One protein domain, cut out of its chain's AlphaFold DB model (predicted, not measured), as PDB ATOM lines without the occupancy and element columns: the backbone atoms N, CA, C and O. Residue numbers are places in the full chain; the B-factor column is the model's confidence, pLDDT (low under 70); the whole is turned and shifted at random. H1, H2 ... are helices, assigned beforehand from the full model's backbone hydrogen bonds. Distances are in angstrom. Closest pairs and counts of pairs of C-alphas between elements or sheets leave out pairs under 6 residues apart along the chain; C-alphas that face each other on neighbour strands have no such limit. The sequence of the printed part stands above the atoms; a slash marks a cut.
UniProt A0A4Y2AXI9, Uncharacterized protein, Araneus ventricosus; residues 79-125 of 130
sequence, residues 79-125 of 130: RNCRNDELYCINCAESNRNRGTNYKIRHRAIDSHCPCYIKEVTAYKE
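AT A GLANCE: This is residues 79 to 125 of the 130 residues of an uncharacterized protein of Araneus ventricosus (UniProt A0A4Y2AXI9). Two short helices, H2 and H1, meet near their first residues as an L, joined by a long looped link, residues 99 to 113. At the other end of the long axis from H2, residues 79 to 84 stick out as a free tail. The printed part has 47 residues, with two named helices in the order H1, H2 and no named strand; the class is all helix, though under half of the residues, 22 of 47, are in named elements. It is only just loose, close to compact, with a radius of gyration of the C-alphas of 11.7 A, and elongated, spanning 38 by 23 by 13 A.

HOW THE PARTS SIT: H2, residues 114 to 125, touches H1, residues 89 to 98, with residues 114 to 115 alone. Their closest C-alphas, those of Cys 91 and Cys 115, are 6.3 A apart. Their lines are about perpendicular, at 79 degrees. In H1 and H2 every O i to N i+4 pair is within hydrogen-bond range.

IN THESE COORDINATES: H2 measures 16.7 A from C-alpha 114 to C-alpha 125 at (34.304, -21.088, -56.757). H1 measures 13.4 A from C-alpha 89 at (39.410, -16.293, -32.486) to C-alpha 98.

THE WHOLE: The C-alphas farthest apart, those of Arg 82 and Glu 125, are 38.2 A apart. The link from H1 to H2 is long, 15 residues. The printed part has no cut, and no printed residue is under 70 in pLDDT.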
ATOM      1  N   ARG A  79      31.605  -4.287 -28.888       92.88
ATOM      2  CA  ARG A  79      31.411  -2.843 -28.647       92.88
ATOM      3  C   ARG A  79      31.960  -2.371 -27.299       92.88
ATOM      4  O   ARG A  79      32.294  -1.203 -27.170       92.88
ATOM      5  N   ASN A  80      32.072  -3.280 -26.333       95.06
ATOM      6  CA  ASN A  80      32.524  -3.004 -24.971       95.06
ATOM      7  C   ASN A  80      33.987  -3.434 -24.754       95.06
ATOM      8  O   ASN A  80      34.450  -3.468 -23.617       95.06
ATOM      9  N   CYS A  81      34.701  -3.810 -25.820       96.12
ATOM     10  CA  CYS A  81      36.086  -4.255 -25.728       96.12
ATOM     11  C   CYS A  81      36.999  -3.106 -25.286       96.12
ATOM     12  O   CYS A  81      37.036  -2.067 -25.939       96.12
ATOM     13  N   ARG A  82      37.758  -3.332 -24.210       95.88
ATOM     14  CA  ARG A  82      38.780  -2.411 -23.679       95.88
ATOM     15  C   ARG A  82      40.200  -2.979 -23.752       95.88
ATOM     16  O   ARG A  82      41.107  -2.413 -23.166       95.88
ATOM     17  N   ASN A  83      40.366  -4.133 -24.394       95.31
ATOM     18  CA  ASN A  83      41.669  -4.759 -24.562       95.31
ATOM     19  C   ASN A  83      42.360  -4.189 -25.808       95.31
ATOM     20  O   ASN A  83      41.742  -4.157 -26.877       95.31
ATOM     21  N   ASP A  84      43.615  -3.775 -25.651       94.00
ATOM     22  CA  ASP A  84      44.460  -3.269 -26.736       94.00
ATOM     23  C   ASP A  84      45.062  -4.408 -27.568       94.00
ATOM     24  O   ASP A  84      45.284  -4.260 -28.773       94.00
ATOM     25  N   GLU A  85      45.247  -5.580 -26.958       96.19
ATOM     26  CA  GLU A  85      45.773  -6.755 -27.639       96.19
ATOM     27  C   GLU A  85      44.717  -7.377 -28.557       96.19
ATOM     28  O   GLU A  85      43.639  -7.825 -28.139       96.19
ATOM     29  N   LEU A  86      45.052  -7.425 -29.847       97.50
ATOM     30  CA  LEU A  86      44.214  -8.038 -30.865       97.50
ATOM     31  C   LEU A  86      44.402  -9.550 -30.888       97.50
ATOM     32  O   LEU A  86      45.521 -10.063 -30.872       97.50
ATOM     33  N   TYR A  87      43.291 -10.263 -31.015       97.94
ATOM     34  CA  TYR A  87      43.271 -11.713 -31.059       97.94
ATOM     35  C   TYR A  87      42.099 -12.210 -31.909       97.94
ATOM     36  O   TYR A  87      40.922 -12.059 -31.563       97.94
ATOM     37  N   CYS A  88      42.429 -12.838 -33.033       98.00
ATOM     38  CA  CYS A  88      41.471 -13.416 -33.958       98.00
ATOM     39  C   CYS A  88      41.111 -14.838 -33.523       98.00
ATOM     40  O   CYS A  88      41.862 -15.785 -33.769       98.00
ATOM     41  N   ILE A  89      39.920 -14.992 -32.938       97.06
ATOM     42  CA  ILE A  89      39.410 -16.293 -32.486       97.06
ATOM     43  C   ILE A  89      39.325 -17.324 -33.622       97.06
ATOM     44  O   ILE A  89      39.664 -18.481 -33.422       97.06
ATOM     45  N   ASN A  90      38.967 -16.903 -34.840       97.44
ATOM     46  CA  ASN A  90      38.862 -17.813 -35.984       97.44
ATOM     47  C   ASN A  90      40.223 -18.414 -36.364       97.44
ATOM     48  O   ASN A  90      40.325 -19.617 -36.597       97.44
ATOM     49  N   CYS A  91      41.275 -17.589 -36.414       98.12
ATOM     50  CA  CYS A  91      42.619 -18.067 -36.727       98.12
ATOM     51  C   CYS A  91      43.193 -18.918 -35.595       98.12
ATOM     52  O   CYS A  91      43.811 -19.941 -35.872       98.12
ATOM     53  N   ALA A  92      42.949 -18.539 -34.339       98.00
ATOM     54  CA  ALA A  92      43.365 -19.328 -33.186       98.00
ATOM     55  C   ALA A  92      42.726 -20.727 -33.180       98.00
ATOM     56  O   ALA A  92      43.433 -21.726 -33.066       98.00
ATOM     57  N   GLU A  93      41.410 -20.809 -33.388       96.69
ATOM     58  CA  GLU A  93      40.687 -22.081 -33.478       96.69
ATOM     59  C   GLU A  93      41.113 -22.902 -34.700       96.69
ATOM     60  O   GLU A  93      41.222 -24.122 -34.617       96.69
ATOM     61  N   SER A  94      41.409 -22.261 -35.836       97.44
ATOM     62  CA  SER A  94      41.974 -22.958 -36.997       97.44
ATOM     63  C   SER A  94      43.338 -23.571 -36.672       97.44
ATOM     64  O   SER A  94      43.577 -24.732 -37.002       97.44
ATOM     65  N   ASN A  95      44.216 -22.834 -35.987       98.00
ATOM     66  CA  ASN A  95      45.529 -23.348 -35.600       98.00
ATOM     67  C   ASN A  95      45.392 -24.533 -34.635       98.00
ATOM     68  O   ASN A  95      46.039 -25.558 -34.829       98.00
ATOM     69  N   ARG A  96      44.492 -24.427 -33.648       97.38
ATOM     70  CA  ARG A  96      44.230 -25.481 -32.660       97.38
ATOM     71  C   ARG A  96      43.608 -26.737 -33.272       97.38
ATOM     72  O   ARG A  96      44.056 -27.839 -32.985       97.38
ATOM     73  N   ASN A  97      42.566 -26.573 -34.083       96.94
ATOM     74  CA  ASN A  97      41.715 -27.685 -34.517       96.94
ATOM     75  C   ASN A  97      42.133 -28.263 -35.875       96.94
ATOM     76  O   ASN A  97      41.743 -29.376 -36.211       96.94
ATOM     77  N   ARG A  98      42.865 -27.494 -36.689       95.69
ATOM     78  CA  ARG A  98      43.248 -27.866 -38.062       95.69
ATOM     79  C   ARG A  98      44.756 -27.802 -38.309       95.69
ATOM     80  O   ARG A  98      45.173 -27.992 -39.445       95.69
ATOM     81  N   GLY A  99      45.561 -27.497 -37.289       95.88
ATOM     82  CA  GLY A  99      47.022 -27.445 -37.402       95.88
ATOM     83  C   GLY A  99      47.548 -26.337 -38.320       95.88
ATOM     84  O   GLY A  99      48.662 -26.438 -38.826       95.88
ATOM     85  N   THR A 100      46.762 -25.285 -38.583       97.06
ATOM     86  CA  THR A 100      47.248 -24.140 -39.369       97.06
ATOM     87  C   THR A 100      48.261 -23.305 -38.577       97.06
ATOM     88  O   THR A 100      48.320 -23.375 -37.353       97.06
ATOM     89  N   ASN A 101      49.034 -22.463 -39.271       97.12
ATOM     90  CA  ASN A 101      49.981 -21.525 -38.653       97.12
ATOM     91  C   ASN A 101      49.630 -20.061 -38.979       97.12
ATOM     92  O   ASN A 101      50.455 -19.274 -39.446       97.12
ATOM     93  N   TYR A 102      48.359 -19.695 -38.822       97.81
ATOM     94  CA  TYR A 102      47.898 -18.340 -39.108       97.81
ATOM     95  C   TYR A 102      48.318 -17.366 -38.010       97.81
ATOM     96  O   TYR A 102      48.176 -17.652 -36.821       97.81
ATOM     97  N   LYS A 103      48.766 -16.168 -38.408       97.38
ATOM     98  CA  LYS A 103      48.994 -15.055 -37.477       97.38
ATOM     99  C   LYS A 103      47.679 -14.698 -36.794       97.38
ATOM    100  O   LYS A 103      46.710 -14.397 -37.477       97.38
ATOM    101  N   ILE A 104      47.650 -14.674 -35.467       97.81
ATOM    102  CA  ILE A 104      46.417 -14.452 -34.690       97.81
ATOM    103  C   ILE A 104      46.220 -13.007 -34.216       97.81
ATOM    104  O   ILE A 104      45.110 -12.650 -33.835       97.81
ATOM    105  N   ARG A 105      47.257 -12.160 -34.256       97.69
ATOM    106  CA  ARG A 105      47.208 -10.770 -33.763       97.69
ATOM    107  C   ARG A 105      46.542  -9.813 -34.757       97.69
ATOM    108  O   ARG A 105      47.195  -8.965 -35.353       97.69
ATOM    109  N   HIS A 106      45.246  -9.995 -34.981       97.56
ATOM    110  CA  HIS A 106      44.402  -9.126 -35.803       97.56
ATOM    111  C   HIS A 106      42.932  -9.272 -35.380       97.56
ATOM    112  O   HIS A 106      42.578 -10.159 -34.605       97.56
ATOM    113  N   ARG A 107      42.049  -8.401 -35.878       96.94
ATOM    114  CA  ARG A 107      40.607  -8.485 -35.581       96.94
ATOM    115  C   ARG A 107      39.949  -9.574 -36.419       96.94
ATOM    116  O   ARG A 107      40.241  -9.696 -37.599       96.94
ATOM    117  N   ALA A 108      38.933 -10.251 -35.895       96.25
ATOM    118  CA  ALA A 108      38.179 -11.261 -36.648       96.25
ATOM    119  C   ALA A 108      37.460 -10.718 -37.908       96.25
ATOM    120  O   ALA A 108      37.006 -11.499 -38.736       96.25
ATOM    121  N   ILE A 109      37.331  -9.390 -38.042       94.38
ATOM    122  CA  ILE A 109      36.750  -8.699 -39.209       94.38
ATOM    123  C   ILE A 109      37.808  -8.209 -40.215       94.38
ATOM    124  O   ILE A 109      37.456  -7.530 -41.177       94.38
ATOM    125  N   ASP A 110      39.094  -8.475 -39.981       95.50
ATOM    126  CA  ASP A 110      40.157  -8.061 -40.898       95.50
ATOM    127  C   ASP A 110      39.939  -8.679 -42.288       95.50
ATOM    128  O   ASP A 110      39.744  -9.888 -42.420       95.50
ATOM    129  N   SER A 111      39.990  -7.849 -43.331       93.25
ATOM    130  CA  SER A 111      39.867  -8.292 -44.720       93.25
ATOM    131  C   SER A 111      41.032  -9.177 -45.172       93.25
ATOM    132  O   SER A 111      40.895  -9.888 -46.160       93.25
ATOM    133  N   HIS A 112      42.162  -9.145 -44.459       95.81
ATOM    134  CA  HIS A 112      43.331  -9.990 -44.707       95.81
ATOM    135  C   HIS A 112      43.389 -11.215 -43.786       95.81
ATOM    136  O   HIS A 112      44.378 -11.947 -43.795       95.81
ATOM    137  N   CYS A 113      42.349 -11.460 -42.983       97.38
ATOM    138  CA  CYS A 113      42.257 -12.662 -42.165       97.38
ATOM    139  C   CYS A 113      42.309 -13.912 -43.070       97.38
ATOM    140  O   CYS A 113      41.444 -14.055 -43.938       97.38
ATOM    141  N   PRO A 114      43.240 -14.863 -42.865       97.56
ATOM    142  CA  PRO A 114      43.320 -16.073 -43.687       97.56
ATOM    143  C   PRO A 114      42.031 -16.901 -43.679       97.56
ATOM    144  O   PRO A 114      41.626 -17.435 -44.709       97.56
ATOM    145  N   CYS A 115      41.338 -16.956 -42.537       97.44
ATOM    146  CA  CYS A 115      40.037 -17.614 -42.446       97.44
ATOM    147  C   CYS A 115      38.976 -16.898 -43.291       97.44
ATOM    148  O   CYS A 115      38.156 -17.568 -43.897       97.44
ATOM    149  N   TYR A 116      39.001 -15.561 -43.369       97.00
ATOM    150  CA  TYR A 116      38.101 -14.819 -44.256       97.00
ATOM    151  C   TYR A 116      38.436 -15.061 -45.728       97.00
ATOM    152  O   TYR A 116      37.543 -15.349 -46.515       97.00
ATOM    153  N   ILE A 117      39.721 -14.988 -46.091       96.69
ATOM    154  CA  ILE A 117      40.188 -15.227 -47.463       96.69
ATOM    155  C   ILE A 117      39.753 -16.615 -47.937       96.69
ATOM    156  O   ILE A 117      39.283 -16.746 -49.062       96.69
ATOM    157  N   LYS A 118      39.823 -17.631 -47.071       96.25
ATOM    158  CA  LYS A 118      39.334 -18.976 -47.384       96.25
ATOM    159  C   LYS A 118      37.849 -18.993 -47.766       96.25
ATOM    160  O   LYS A 118      37.493 -19.601 -48.769       96.25
ATOM    161  N   GLU A 119      37.001 -18.307 -47.003       96.19
ATOM    162  CA  GLU A 119      35.570 -18.186 -47.320       96.19
ATOM    163  C   GLU A 119      35.333 -17.381 -48.602       96.19
ATOM    164  O   GLU A 119      34.417 -17.689 -49.356       96.19
ATOM    165  N   VAL A 120      36.164 -16.369 -48.881       94.69
ATOM    166  CA  VAL A 120      36.118 -15.613 -50.141       94.69
ATOM    167  C   VAL A 120      36.442 -16.507 -51.329       94.69
ATOM    168  O   VAL A 120      35.714 -16.466 -52.317       94.69
ATOM    169  N   THR A 121      37.496 -17.316 -51.241       94.50
ATOM    170  CA  THR A 121      37.877 -18.252 -52.305       94.50
ATOM    171  C   THR A 121      36.768 -19.271 -52.550       94.50
ATOM    172  O   THR A 121      36.274 -19.353 -53.671       94.50
ATOM    173  N   ALA A 122      36.288 -19.941 -51.497       94.06
ATOM    174  CA  ALA A 122      35.198 -20.912 -51.606       94.06
ATOM    175  C   ALA A 122      33.913 -20.278 -52.162       94.06
ATOM    176  O   ALA A 122      33.245 -20.848 -53.017       94.06
ATOM    177  N   TYR A 123      33.573 -19.060 -51.727       92.81
ATOM    178  CA  TYR A 123      32.427 -18.339 -52.277       92.81
ATOM    179  C   TYR A 123      32.592 -18.096 -53.778       92.81
ATOM    180  O   TYR A 123      31.629 -18.268 -54.520       92.81
ATOM    181  N   LYS A 124      33.788 -17.711 -54.234       90.06
ATOM    182  CA  LYS A 124      34.042 -17.417 -55.647       90.06
ATOM    183  C   LYS A 124      33.983 -18.648 -56.542       90.06
ATOM    184  O   LYS A 124      33.467 -18.537 -57.644       90.06
ATOM    185  N   GLU A 125      34.415 -19.803 -56.048       90.25
ATOM    186  CA  GLU A 125      34.304 -21.088 -56.757       90.25
ATOM    187  C   GLU A 125      32.845 -21.494 -57.032       90.25
ATOM    188  O   GLU A 125      32.573 -22.198 -57.995       90.25
TER     189      GLU A 125